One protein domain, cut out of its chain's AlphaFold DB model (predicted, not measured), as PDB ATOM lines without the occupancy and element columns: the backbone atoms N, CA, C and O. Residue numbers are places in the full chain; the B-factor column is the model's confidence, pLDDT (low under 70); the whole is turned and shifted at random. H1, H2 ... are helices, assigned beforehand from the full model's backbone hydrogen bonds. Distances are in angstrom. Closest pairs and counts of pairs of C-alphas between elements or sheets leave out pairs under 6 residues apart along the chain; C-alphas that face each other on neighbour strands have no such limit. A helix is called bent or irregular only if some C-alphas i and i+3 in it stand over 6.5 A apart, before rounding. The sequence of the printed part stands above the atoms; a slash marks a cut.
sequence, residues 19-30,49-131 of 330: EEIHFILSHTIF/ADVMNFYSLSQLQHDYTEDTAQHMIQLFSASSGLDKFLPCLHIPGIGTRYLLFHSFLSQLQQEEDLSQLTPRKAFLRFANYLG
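What this domain is: This is residues 19 to 30 and 49 to 131 of the 330 residues of an uncharacterized protein of Naegleria fowleri (UniProt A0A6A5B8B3). Short H4 sits in the core of a cluster of helices, with H3 and H7 packed on it from different sides; H6 runs nearly parallel to H3, H2 crosses H3, and H7 crosses H6. H1 lies off at one side, near H7. You have 95 printed residues, with seven named helices, H1 to H7 in order, and no named strand: all helix. The whole is compact, with a radius of gyration of the C-alphas of 12.6 A and spans of 34 by 34 by 24 A.

How they stand to each other: Start at H1, residues 19 to 26, which touches no helix. Past the cut, H2, residues 57 to 64, touches H3, residues 66 to 78, at a steep tilt of 60 degrees; their closest C-alphas, Gln 61 and Ala 69, are 5.1 A apart. H3, with residues 73 to 77 alone, touches H4, residues 83 to 90, in a helical hairpin tilted 32 degrees, closest at C-alphas 77 and 83, 4.8 A. H7, residues 119 to 130, touches H4 with residues 119 to 123 alone, closest at C-alphas 85 and 119, 5.5 A. H5, residues 92 to 95, touches H4 only at the corner, and only just, with 3 pairs of C-alphas within 8 A. H6, residues 98 to 111, only just touches H7, with 3 such pairs, about perpendicular at 78 degrees. Every O i to N i+4 pair is within hydrogen-bond range in H1, H2, H3, H6 and H7; H4 has 0 of 4, but 4 of 5 O i to N i+3 pairs.

Where its parts are: Find C-alpha 19 at (-19.609, -18.529, 18.699), where H1 begins. H3 is 17.9 A long, H6 20.0 A and H7 16.2 A, ending at C-alpha 130, (-18.982, -31.844, 30.667). H4 is only just irregular: C-alphas 84 and 87 are 6.9 A apart.

The domain as a whole: The farthest C-alphas, Glu 19 and Ala 78, are 34.7 A apart. Residues 31 to 48 are not printed; C-alphas 30 and 49 are 12.2 A apart. Of the links printed whole, none is long. Confidence is under 70 in residues 28 to 30 and 49 to 56.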
ATOM      1  N   GLU A  19     -19.503 -19.780  17.940       89.56
ATOM      2  CA  GLU A  19     -19.609 -18.529  18.699       89.56
ATOM      3  C   GLU A  19     -19.373 -18.744  20.201       89.56
ATOM      4  O   GLU A  19     -18.689 -17.941  20.827       89.56
ATOM      5  N   GLU A  20     -19.883 -19.840  20.778       90.31
ATOM      6  CA  GLU A  20     -19.633 -20.195  22.184       90.31
ATOM      7  C   GLU A  20     -18.166 -20.570  22.414       90.31
ATOM      8  O   GLU A  20     -17.570 -20.142  23.397       90.31
ATOM      9  N   ILE A  21     -17.562 -21.323  21.489       88.50
ATOM     10  CA  ILE A  21     -16.134 -21.669  21.538       88.50
ATOM     11  C   ILE A  21     -15.282 -20.400  21.509       88.50
ATOM     12  O   ILE A  21     -14.437 -20.213  22.383       88.50
ATOM     13  N   HIS A  22     -15.533 -19.515  20.545       87.00
ATOM     14  CA  HIS A  22     -14.830 -18.244  20.429       87.00
ATOM     15  C   HIS A  22     -15.052 -17.369  21.665       87.00
ATOM     16  O   HIS A  22     -14.108 -16.765  22.167       87.00
ATOM     17  N   PHE A  23     -16.275 -17.316  22.203       86.62
ATOM     18  CA  PHE A  23     -16.548 -16.614  23.453       86.62
ATOM     19  C   PHE A  23     -15.669 -17.170  24.580       86.62
ATOM     20  O   PHE A  23     -14.876 -16.427  25.140       86.62
ATOM     21  N   ILE A  24     -15.696 -18.472  24.854       85.19
ATOM     22  CA  ILE A  24     -14.894 -19.062  25.937       85.19
ATOM     23  C   ILE A  24     -13.396 -18.779  25.749       85.19
ATOM     24  O   ILE A  24     -12.738 -18.347  26.692       85.19
ATOM     25  N   LEU A  25     -12.869 -18.989  24.538       82.38
ATOM     26  CA  LEU A  25     -11.442 -18.846  24.227       82.38
ATOM     27  C   LEU A  25     -10.959 -17.397  24.084       82.38
ATOM     28  O   LEU A  25      -9.756 -17.172  24.100       82.38
ATOM     29  N   SER A  26     -11.858 -16.423  23.935       77.19
ATOM     30  CA  SER A  26     -11.508 -14.991  23.946       77.19
ATOM     31  C   SER A  26     -11.597 -14.362  25.339       77.19
ATOM     32  O   SER A  26     -11.216 -13.208  25.504       77.19
ATOM     33  N   HIS A  27     -12.110 -15.097  26.331       71.06
ATOM     34  CA  HIS A  27     -12.268 -14.643  27.725       71.06
ATOM     35  C   HIS A  27     -11.403 -15.440  28.714       71.06
ATOM     36  O   HIS A  27     -11.503 -15.317  29.940       71.06
ATOM     37  N   THR A  28     -10.552 -16.294  28.173       65.62
ATOM     38  CA  THR A  28      -9.404 -16.885  28.844       65.62
ATOM     39  C   THR A  28      -8.385 -15.804  29.174       65.62
ATOM     40  O   THR A  28      -8.133 -14.879  28.403       65.62
ATOM     41  N   ILE A  29      -7.797 -15.922  30.360       53.34
ATOM     42  CA  ILE A  29      -6.828 -14.966  30.891       53.34
ATOM     43  C   ILE A  29      -5.495 -15.222  30.186       53.34
ATOM     44  O   ILE A  29      -4.616 -15.895  30.715       53.34
ATOM     45  N   PHE A  30      -5.358 -14.740  28.955       50.91
ATOM     46  CA  PHE A  30      -4.076 -14.755  28.272       50.91
ATOM     47  C   PHE A  30      -3.333 -13.459  28.552       50.91
ATOM     48  O   PHE A  30      -3.867 -12.356  28.413       50.91
ATOM     49  N   ALA A  49      -3.288 -20.515  17.887       47.44
ATOM     50  CA  ALA A  49      -2.178 -21.400  18.244       47.44
ATOM     51  C   ALA A  49      -1.189 -20.720  19.207       47.44
ATOM     52  O   ALA A  49      -0.696 -21.369  20.131       47.44
ATOM     53  N   ASP A  50      -0.952 -19.418  19.034       45.91
ATOM     54  CA  ASP A  50      -0.068 -18.621  19.894       45.91
ATOM     55  C   ASP A  50      -0.697 -18.305  21.255       45.91
ATOM     56  O   ASP A  50      -0.012 -18.340  22.283       45.91
ATOM     57  N   VAL A  51      -2.021 -18.130  21.285       50.31
ATOM     58  CA  VAL A  51      -2.829 -18.052  22.507       50.31
ATOM     59  C   VAL A  51      -2.565 -19.262  23.411       50.31
ATOM     60  O   VAL A  51      -2.478 -19.118  24.627       50.31
ATOM     61  N   MET A  52      -2.328 -20.444  22.832       51.56
ATOM     62  CA  MET A  52      -2.052 -21.664  23.588       51.56
ATOM     63  C   MET A  52      -0.552 -22.019  23.732       51.56
ATOM     64  O   MET A  52      -0.232 -23.185  23.974       51.56
ATOM     65  N   ASN A  53       0.377 -21.062  23.590       47.03
ATOM     66  CA  ASN A  53       1.826 -21.340  23.609       47.03
ATOM     67  C   ASN A  53       2.648 -20.579  24.666       47.03
ATOM     68  O   ASN A  53       3.835 -20.873  24.819       47.03
ATOM     69  N   PHE A  54       2.067 -19.651  25.436       50.69
ATOM     70  CA  PHE A  54       2.810 -18.903  26.460       50.69
ATOM     71  C   PHE A  54       2.308 -19.215  27.874       50.69
ATOM     72  O   PHE A  54       1.251 -18.744  28.290       50.69
ATOM     73  N   TYR A  55       3.090 -19.991  28.632       60.22
ATOM     74  CA  TYR A  55       2.753 -20.384  30.003       60.22
ATOM     75  C   TYR A  55       3.841 -20.011  30.974       60.22
ATOM     76  O   TYR A  55       5.017 -20.306  30.772       60.22
ATOM     77  N   SER A  56       3.420 -19.420  32.084       66.62
ATOM     78  CA  SER A  56       4.284 -19.241  33.232       66.62
ATOM     79  C   SER A  56       3.598 -19.820  34.462       66.62
ATOM     80  O   SER A  56       2.427 -19.543  34.723       66.62
ATOM     81  N   LEU A  57       4.349 -20.604  35.239       73.25
ATOM     82  CA  LEU A  57       3.986 -21.019  36.597       73.25
ATOM     83  C   LEU A  57       3.436 -19.829  37.406       73.25
ATOM     84  O   LEU A  57       2.453 -19.982  38.126       73.25
ATOM     85  N   SER A  58       4.003 -18.634  37.212       81.06
ATOM     86  CA  SER A  58       3.542 -17.401  37.849       81.06
ATOM     87  C   SER A  58       2.082 -17.052  37.557       81.06
ATOM     88  O   SER A  58       1.406 -16.564  38.457       81.06
ATOM     89  N   GLN A  59       1.566 -17.322  36.353       84.19
ATOM     90  CA  GLN A  59       0.165 -17.033  36.037       84.19
ATOM     91  C   GLN A  59      -0.782 -18.015  36.739       84.19
ATOM     92  O   GLN A  59      -1.769 -17.593  37.328       84.19
ATOM     93  N   LEU A  60      -0.462 -19.316  36.768       87.94
ATOM     94  CA  LEU A  60      -1.278 -20.283  37.517       87.94
ATOM     95  C   LEU A  60      -1.255 -20.001  39.025       87.94
ATOM     96  O   LEU A  60      -2.295 -20.080  39.675       87.94
ATOM     97  N   GLN A  61      -0.094 -19.633  39.578       89.19
ATOM     98  CA  GLN A  61       0.028 -19.228  40.984       89.19
ATOM     99  C   GLN A  61      -0.815 -17.987  41.289       89.19
ATOM    100  O   GLN A  61      -1.444 -17.917  42.348       89.19
ATOM    101  N   HIS A  62      -0.853 -17.032  40.356       88.31
ATOM    102  CA  HIS A  62      -1.708 -15.857  40.449       88.31
ATOM    103  C   HIS A  62      -3.197 -16.233  40.453       88.31
ATOM    104  O   HIS A  62      -3.951 -15.749  41.297       88.31
ATOM    105  N   ASP A  63      -3.612 -17.135  39.560       88.62
ATOM    106  CA  ASP A  63      -5.018 -17.492  39.379       88.62
ATOM    107  C   ASP A  63      -5.574 -18.437  40.456       88.62
ATOM    108  O   ASP A  63      -6.757 -18.328  40.781       88.62
ATOM    109  N   TYR A  64      -4.765 -19.344  41.021       88.38
ATOM    110  CA  TYR A  64      -5.272 -20.488  41.797       88.38
ATOM    111  C   TYR A  64      -4.668 -20.699  43.190       88.38
ATOM    112  O   TYR A  64      -5.066 -21.658  43.839       88.38
ATOM    113  N   THR A  65      -3.815 -19.804  43.704       88.56
ATOM    114  CA  THR A  65      -2.900 -19.999  44.860       88.56
ATOM    115  C   THR A  65      -1.648 -20.796  44.514       88.56
ATOM    116  O   THR A  65      -1.642 -21.606  43.589       88.56
ATOM    117  N   GLU A  66      -0.582 -20.572  45.283       90.38
ATOM    118  CA  GLU A  66       0.698 -21.245  45.080       90.38
ATOM    119  C   GLU A  66       0.586 -22.767  45.217       90.38
ATOM    120  O   GLU A  66       0.954 -23.476  44.281       90.38
ATOM    121  N   ASP A  67       0.018 -23.262  46.317       90.75
ATOM    122  CA  ASP A  67      -0.098 -24.700  46.588       90.75
ATOM    123  C   ASP A  67      -0.919 -25.421  45.510       90.75
ATOM    124  O   ASP A  67      -0.526 -26.470  44.996       90.75
ATOM    125  N   THR A  68      -2.047 -24.829  45.108       91.31
ATOM    126  CA  THR A  68      -2.903 -25.409  44.066       91.31
ATOM    127  C   THR A  68      -2.207 -25.397  42.707       91.31
ATOM    128  O   THR A  68      -2.248 -26.400  41.998       91.31
ATOM    129  N   ALA A  69      -1.536 -24.301  42.342       92.62
ATOM    130  CA  ALA A  69      -0.799 -24.212  41.084       92.62
ATOM    131  C   ALA A  69       0.374 -25.202  41.028       92.62
ATOM    132  O   ALA A  69       0.598 -25.844  39.999       92.62
ATOM    133  N   GLN A  70       1.098 -25.378  42.138       92.56
ATOM    134  CA  GLN A  70       2.145 -26.391  42.247       92.56
ATOM    135  C   GLN A  70       1.566 -27.798  42.080       92.56
ATOM    136  O   GLN A  70       2.109 -28.585  41.305       92.56
ATOM    137  N   HIS A  71       0.440 -28.102  42.733       94.31
ATOM    138  CA  HIS A  71      -0.221 -29.398  42.594       94.31
ATOM    139  C   HIS A  71      -0.704 -29.654  41.160       94.31
ATOM    140  O   HIS A  71      -0.457 -30.730  40.619       94.31
ATOM    141  N   MET A  72      -1.316 -28.658  40.508       94.88
ATOM    142  CA  MET A  72      -1.695 -28.721  39.093       94.88
ATOM    143  C   MET A  72      -0.498 -29.094  38.211       94.88
ATOM    144  O   MET A  72      -0.576 -30.027  37.413       94.88
ATOM    145  N   ILE A  73       0.631 -28.403  38.373       92.56
ATOM    146  CA  ILE A  73       1.820 -28.638  37.547       92.56
ATOM    147  C   ILE A  73       2.430 -30.004  37.822       92.56
ATOM    148  O   ILE A  73       2.745 -30.724  36.875       92.56
ATOM    149  N   GLN A  74       2.574 -30.383  39.091       93.62
ATOM    150  CA  GLN A  74       3.100 -31.693  39.470       93.62
ATOM    151  C   GLN A  74       2.235 -32.819  38.902       93.62
ATOM    152  O   GLN A  74       2.771 -33.746  38.301       93.62
ATOM    153  N   LEU A  75       0.911 -32.713  39.021       95.50
ATOM    154  CA  LEU A  75      -0.031 -33.729  38.557       95.50
ATOM    155  C   LEU A  75       0.067 -33.965  37.040       95.50
ATOM    156  O   LEU A  75       0.151 -35.110  36.587       95.50
ATOM    157  N   PHE A  76       0.090 -32.888  36.252       94.19
ATOM    158  CA  PHE A  76       0.165 -32.981  34.791       94.19
ATOM    159  C   PHE A  76       1.574 -33.342  34.304       94.19
ATOM    160  O   PHE A  76       1.697 -34.116  33.361       94.19
ATOM    161  N   SER A  77       2.633 -32.865  34.967       90.31
ATOM    162  CA  SER A  77       4.024 -33.168  34.582       90.31
ATOM    163  C   SER A  77       4.455 -34.586  34.964       90.31
ATOM    164  O   SER A  77       5.271 -35.190  34.274       90.31
ATOM    165  N   ALA A  78       3.918 -35.140  36.057       90.25
ATOM    166  CA  ALA A  78       4.185 -36.519  36.465       90.25
ATOM    167  C   ALA A  78       3.497 -37.551  35.553       90.25
ATOM    168  O   ALA A  78       3.884 -38.719  35.532       90.25
ATOM    169  N   SER A  79       2.481 -37.127  34.800       88.06
ATOM    170  CA  SER A  79       1.704 -37.984  33.908       88.06
ATOM    171  C   SER A  79       2.254 -37.892  32.486       88.06
ATOM    172  O   SER A  79       2.195 -36.840  31.853       88.06
ATOM    173  N   SER A  80       2.793 -38.999  31.970       86.38
ATOM    174  CA  SER A  80       3.464 -39.037  30.664       86.38
ATOM    175  C   SER A  80       2.588 -38.457  29.546       86.38
ATOM    176  O   SER A  80       1.556 -39.032  29.211       86.38
ATOM    177  N   GLY A  81       3.023 -37.354  28.931       86.12
ATOM    178  CA  GLY A  81       2.362 -36.729  27.781       86.12
ATOM    179  C   GLY A  81       1.144 -35.854  28.102       86.12
ATOM    180  O   GLY A  81       0.469 -35.421  27.163       86.12
ATOM    181  N   LEU A  82       0.845 -35.601  29.386       92.88
ATOM    182  CA  LEU A  82      -0.227 -34.681  29.792       92.88
ATOM    183  C   LEU A  82       0.255 -33.245  30.040       92.88
ATOM    184  O   LEU A  82      -0.554 -32.319  30.030       92.88
ATOM    185  N   ASP A  83       1.558 -33.044  30.211       89.81
ATOM    186  CA  ASP A  83       2.227 -31.753  30.389       89.81
ATOM    187  C   ASP A  83       1.841 -30.729  29.311       89.81
ATOM    188  O   ASP A  83       1.551 -29.570  29.613       89.81
ATOM    189  N   LYS A  84       1.701 -31.175  28.060       89.00
ATOM    190  CA  LYS A  84       1.254 -30.324  26.948       89.00
ATOM    191  C   LYS A  84      -0.173 -29.780  27.077       89.00
ATOM    192  O   LYS A  84      -0.572 -28.988  26.234       89.00
ATOM    193  N   PHE A  85      -0.965 -30.208  28.064       91.94
ATOM    194  CA  PHE A  85      -2.321 -29.700  28.320       91.94
ATOM    195  C   PHE A  85      -2.403 -28.737  29.509       91.94
ATOM    196  O   PHE A  85      -3.483 -28.197  29.755       91.94
ATOM    197  N   LEU A  86      -1.289 -28.474  30.205       89.50
ATOM    198  CA  LEU A  86      -1.164 -27.375  31.175       89.50
ATOM    199  C   LEU A  86      -1.767 -26.054  30.667       89.50
ATOM    200  O   LEU A  86      -2.522 -25.438  31.421       89.50
ATOM    201  N   PRO A  87      -1.555 -25.665  29.393       86.12
ATOM    202  CA  PRO A  87      -2.362 -24.691  28.678       86.12
ATOM    203  C   PRO A  87      -3.809 -24.475  29.086       86.12
ATOM    204  O   PRO A  87      -4.256 -23.356  29.341       86.12
ATOM    205  N   CYS A  88      -4.558 -25.570  29.115       90.62
ATOM    206  CA  CYS A  88      -5.995 -25.543  29.258       90.62
ATOM    207  C   CYS A  88      -6.405 -25.102  30.663       90.62
ATOM    208  O   CYS A  88      -7.540 -24.678  30.846       90.62
ATOM    209  N   LEU A  89      -5.502 -25.166  31.646       91.69
ATOM    210  CA  LEU A  89      -5.791 -24.807  33.030       91.69
ATOM    211  C   LEU A  89      -6.066 -23.307  33.217       91.69
ATOM    212  O   LEU A  89      -6.697 -22.947  34.200       91.69
ATOM    213  N   HIS A  90      -5.686 -22.445  32.269       86.50
ATOM    214  CA  HIS A  90      -6.054 -21.022  32.286       86.50
ATOM    215  C   HIS A  90      -7.502 -20.755  31.868       86.50
ATOM    216  O   HIS A  90      -8.021 -19.660  32.086       86.50
ATOM    217  N   ILE A  91      -8.180 -21.744  31.275       88.75
ATOM    218  CA  ILE A  91      -9.620 -21.667  31.049       88.75
ATOM    219  C   ILE A  91     -10.285 -21.849  32.412       88.75
ATOM    220  O   ILE A  91     -10.181 -22.942  32.973       88.75
ATOM    221  N   PRO A  92     -11.006 -20.846  32.952       88.88
ATOM    222  CA  PRO A  92     -11.500 -20.906  34.324       88.88
ATOM    223  C   PRO A  92     -12.318 -22.165  34.615       88.88
ATOM    224  O   PRO A  92     -12.121 -22.794  35.653       88.88
ATOM    225  N   GLY A  93     -13.171 -22.604  33.684       90.81
ATOM    226  CA  GLY A  93     -13.952 -23.834  33.839       90.81
ATOM    227  C   GLY A  93     -13.143 -25.136  33.838       90.81
ATOM    228  O   GLY A  93     -13.629 -26.133  34.378       90.81
ATOM    229  N   ILE A  94     -11.927 -25.131  33.282       94.00
ATOM    230  CA  ILE A  94     -10.975 -26.249  33.349       94.00
ATOM    231  C   ILE A  94     -10.100 -26.132  34.586       94.00
ATOM    232  O   ILE A  94     -10.028 -27.092  35.342       94.00
ATOM    233  N   GLY A  95      -9.448 -24.991  34.822       92.69
ATOM    234  CA  GLY A  95      -8.527 -24.833  35.949       92.69
ATOM    235  C   GLY A  95      -9.214 -25.066  37.289       92.69
ATOM    236  O   GLY A  95      -8.727 -25.821  38.122       92.69
ATOM    237  N   THR A  96     -10.442 -24.574  37.456       92.12
ATOM    238  CA  THR A  96     -11.255 -24.869  38.653       92.12
ATOM    239  C   THR A  96     -11.770 -26.318  38.731       92.12
ATOM    240  O   THR A  96     -12.389 -26.702  39.718       92.12
ATOM    241  N   ARG A  97     -11.526 -27.142  37.702       94.06
ATOM    242  CA  ARG A  97     -11.848 -28.579  37.617       94.06
ATOM    243  C   ARG A  97     -10.642 -29.418  37.184       94.06
ATOM    244  O   ARG A  97     -10.824 -30.477  36.581       94.06
ATOM    245  N   TYR A  98      -9.418 -28.975  37.470       95.31
ATOM    246  CA  TYR A  98      -8.209 -29.589  36.908       95.31
ATOM    247  C   TYR A  98      -8.085 -31.090  37.215       95.31
ATOM    248  O   TYR A  98      -7.622 -31.839  36.364       95.31
ATOM    249  N   LEU A  99      -8.565 -31.553  38.378       95.88
ATOM    250  CA  LEU A  99      -8.603 -32.980  38.735       95.88
ATOM    251  C   LEU A  99      -9.534 -33.794  37.824       95.88
ATOM    252  O   LEU A  99      -9.190 -34.898  37.402       95.88
ATOM    253  N   LEU A 100     -10.707 -33.243  37.497       96.56
ATOM    254  CA  LEU A 100     -11.651 -33.876  36.575       96.56
ATOM    255  C   LEU A 100     -11.095 -33.869  35.149       96.56
ATOM    256  O   LEU A 100     -11.212 -34.868  34.446       96.56
ATOM    257  N   PHE A 101     -10.455 -32.770  34.740       97.56
ATOM    258  CA  PHE A 101      -9.804 -32.678  33.436       97.56
ATOM    259  C   PHE A 101      -8.638 -33.665  33.304       97.56
ATOM    260  O   PHE A 101      -8.539 -34.366  32.301       97.56
ATOM    261  N   HIS A 102      -7.800 -33.791  34.336       97.50
ATOM    262  CA  HIS A 102      -6.725 -34.782  34.391       97.50
ATOM    263  C   HIS A 102      -7.262 -36.214  34.306       97.50
ATOM    264  O   HIS A 102      -6.771 -37.008  33.503       97.50
ATOM    265  N   SER A 103      -8.316 -36.525  35.067       97.12
ATOM    266  CA  SER A 103      -8.966 -37.843  35.036       97.12
ATOM    267  C   SER A 103      -9.523 -38.165  33.647       97.12
ATOM    268  O   SER A 103      -9.341 -39.272  33.148       97.12
ATOM    269  N   PHE A 104     -10.154 -37.181  33.003       97.31
ATOM    270  CA  PHE A 104     -10.654 -37.287  31.636       97.31
ATOM    271  C   PHE A 104      -9.529 -37.553  30.624       97.31
ATOM    272  O   PHE A 104      -9.628 -38.480  29.826       97.31
ATOM    273  N   LEU A 105      -8.432 -36.792  30.681       96.56
ATOM    274  CA  LEU A 105      -7.281 -37.000  29.796       96.56
ATOM    275  C   LEU A 105      -6.616 -38.361  30.024       96.56
ATOM    276  O   LEU A 105      -6.207 -39.010  29.066       96.56
ATOM    277  N   SER A 106      -6.540 -38.806  31.277       94.69
ATOM    278  CA  SER A 106      -5.990 -40.116  31.633       94.69
ATOM    279  C   SER A 106      -6.843 -41.259  31.081       94.69
ATOM    280  O   SER A 106      -6.300 -42.272  30.652       94.69
ATOM    281  N   GLN A 107      -8.171 -41.099  31.055       94.06
ATOM    282  CA  GLN A 107      -9.079 -42.048  30.403       94.06
ATOM    283  C   GLN A 107      -8.874 -42.050  28.886       94.06
ATOM    284  O   GLN A 107      -8.663 -43.113  28.312       94.06
ATOM    285  N   LEU A 108      -8.815 -40.874  28.249       93.00
ATOM    286  CA  LEU A 108      -8.519 -40.781  26.816       93.00
ATOM    287  C   LEU A 108      -7.174 -41.426  26.461       93.00
ATOM    288  O   LEU A 108      -7.073 -42.104  25.447       93.00
ATOM    289  N   GLN A 109      -6.153 -41.293  27.310       91.62
ATOM    290  CA  GLN A 109      -4.850 -41.923  27.086       91.62
ATOM    291  C   GLN A 109      -4.904 -43.452  27.013       91.62
ATOM    292  O   GLN A 109      -4.063 -44.070  26.362       91.62
ATOM    293  N   GLN A 110      -5.863 -44.072  27.701       89.56
ATOM    294  CA  GLN A 110      -6.061 -45.520  27.652       89.56
ATOM    295  C   GLN A 110      -6.739 -45.958  26.347       89.56
ATOM    296  O   GLN A 110      -6.619 -47.119  25.958       89.56
ATOM    297  N   GLU A 111      -7.442 -45.042  25.682       89.31
ATOM    298  CA  GLU A 111      -8.271 -45.309  24.507       89.31
ATOM    299  C   GLU A 111      -7.587 -44.900  23.193       89.31
ATOM    300  O   GLU A 111      -7.802 -45.537  22.161       89.31
ATOM    301  N   GLU A 112      -6.749 -43.862  23.213       89.44
ATOM    302  CA  GLU A 112      -6.124 -43.284  22.024       89.44
ATOM    303  C   GLU A 112      -4.699 -42.763  22.273       89.44
ATOM    304  O   GLU A 112      -4.289 -42.446  23.390       89.44
ATOM    305  N   ASP A 113      -3.925 -42.639  21.188       87.12
ATOM    306  CA  ASP A 113      -2.624 -41.975  21.233       87.12
ATOM    307  C   ASP A 113      -2.808 -40.462  21.393       87.12
ATOM    308  O   ASP A 113      -3.121 -39.733  20.444       87.12
ATOM    309  N   LEU A 114      -2.546 -39.980  22.609       88.44
ATOM    310  CA  LEU A 114      -2.632 -38.561  22.916       88.44
ATOM    311  C   LEU A 114      -1.661 -37.712  22.104       88.44
ATOM    312  O   LEU A 114      -1.902 -36.513  22.037       88.44
ATOM    313  N   SER A 115      -0.603 -38.245  21.476       85.00
ATOM    314  CA  SER A 115       0.385 -37.450  20.721       85.00
ATOM    315  C   SER A 115      -0.267 -36.525  19.681       85.00
ATOM    316  O   SER A 115       0.153 -35.376  19.537       85.00
ATOM    317  N   GLN A 116      -1.368 -36.973  19.069       86.75
ATOM    318  CA  GLN A 116      -2.129 -36.252  18.041       86.75
ATOM    319  C   GLN A 116      -3.193 -35.291  18.602       86.75
ATOM    320  O   GLN A 116      -3.772 -34.486  17.861       86.75
ATOM    321  N   LEU A 117      -3.478 -35.362  19.907       89.56
ATOM    322  CA  LEU A 117      -4.457 -34.509  20.569       89.56
ATOM    323  C   LEU A 117      -3.823 -33.155  20.918       89.56
ATOM    324  O   LEU A 117      -2.900 -33.066  21.731       89.56
ATOM    325  N   THR A 118      -4.315 -32.087  20.291       89.38
ATOM    326  CA  THR A 118      -3.893 -30.710  20.588       89.38
ATOM    327  C   THR A 118      -4.645 -30.161  21.806       89.38
ATOM    328  O   THR A 118      -5.753 -30.630  22.087       89.38
ATOM    329  N   PRO A 119      -4.126 -29.131  22.502       89.44
ATOM    330  CA  PRO A 119      -4.832 -28.500  23.619       89.44
ATOM    331  C   PRO A 119      -6.238 -28.013  23.262       89.44
ATOM    332  O   PRO A 119      -7.190 -28.262  23.997       89.44
ATOM    333  N   ARG A 120      -6.407 -27.425  22.071       86.44
ATOM    334  CA  ARG A 120      -7.717 -27.008  21.550       86.44
ATOM    335  C   ARG A 120      -8.680 -28.185  21.394       86.44
ATOM    336  O   ARG A 120      -9.827 -28.098  21.820       86.44
ATOM    337  N   LYS A 121      -8.232 -29.307  20.815       89.19
ATOM    338  CA  LYS A 121      -9.069 -30.514  20.691       89.19
ATOM    339  C   LYS A 121      -9.408 -31.105  22.061       89.19
ATOM    340  O   LYS A 121     -10.549 -31.497  22.271       89.19
ATOM    341  N   ALA A 122      -8.454 -31.119  22.993       92.06
ATOM    342  CA  ALA A 122      -8.692 -31.551  24.366       92.06
ATOM    343  C   ALA A 122      -9.733 -30.669  25.070       92.06
ATOM    344  O   ALA A 122     -10.650 -31.202  25.687       92.06
ATOM    345  N   PHE A 123      -9.651 -29.342  24.917       92.62
ATOM    346  CA  PHE A 123     -10.669 -28.405  25.396       92.62
ATOM    347  C   PHE A 123     -12.051 -28.732  24.820       92.62
ATOM    348  O   PHE A 123     -12.998 -28.895  25.583       92.62
ATOM    349  N   LEU A 124     -12.170 -28.874  23.495       91.50
ATOM    350  CA  LEU A 124     -13.455 -29.149  22.843       91.50
ATOM    351  C   LEU A 124     -14.059 -30.474  23.315       91.50
ATOM    352  O   LEU A 124     -15.243 -30.536  23.648       91.50
ATOM    353  N   ARG A 125     -13.241 -31.529  23.391       93.38
ATOM    354  CA  ARG A 125     -13.684 -32.839  23.874       93.38
ATOM    355  C   ARG A 125     -14.068 -32.802  25.345       93.38
ATOM    356  O   ARG A 125     -15.086 -33.379  25.709       93.38
ATOM    357  N   PHE A 126     -13.320 -32.079  26.176       95.69
ATOM    358  CA  PHE A 126     -13.662 -31.923  27.584       95.69
ATOM    359  C   PHE A 126     -14.938 -31.101  27.782       95.69
ATOM    360  O   PHE A 126     -15.784 -31.463  28.593       95.69
ATOM    361  N   ALA A 127     -15.133 -30.032  27.009       93.75
ATOM    362  CA  ALA A 127     -16.367 -29.259  27.038       93.75
ATOM    363  C   ALA A 127     -17.581 -30.111  26.629       93.75
ATOM    364  O   ALA A 127     -18.624 -30.040  27.278       93.75
ATOM    365  N   ASN A 128     -17.432 -30.971  25.615       93.00
ATOM    366  CA  ASN A 128     -18.461 -31.945  25.245       93.00
ATOM    367  C   ASN A 128     -18.698 -32.988  26.347       93.00
ATOM    368  O   ASN A 128     -19.848 -33.301  26.640       93.00
ATOM    369  N   TYR A 129     -17.631 -33.487  26.979       94.94
ATOM    370  CA  TYR A 129     -17.708 -34.420  28.106       94.94
ATOM    371  C   TYR A 129     -18.480 -33.827  29.294       94.94
ATOM    372  O   TYR A 129     -19.314 -34.505  29.889       94.94
ATOM    373  N   LEU A 130     -18.242 -32.552  29.619       94.69
ATOM    374  CA  LEU A 130     -18.982 -31.844  30.667       94.69
ATOM    375  C   LEU A 130     -20.441 -31.577  30.277       94.69
ATOM    376  O   LEU A 130     -21.326 -31.583  31.133       94.69
ATOM    377  N   GLY A 131     -20.686 -31.300  28.998       94.12
ATOM    378  CA  GLY A 131     -22.005 -30.984  28.474       94.12
ATOM    379  C   GLY A 131     -22.545 -29.632  28.950       94.12
ATOM    380  O   GLY A 131     -21.815 -28.660  29.175       94.12
TER     381      GLY A 131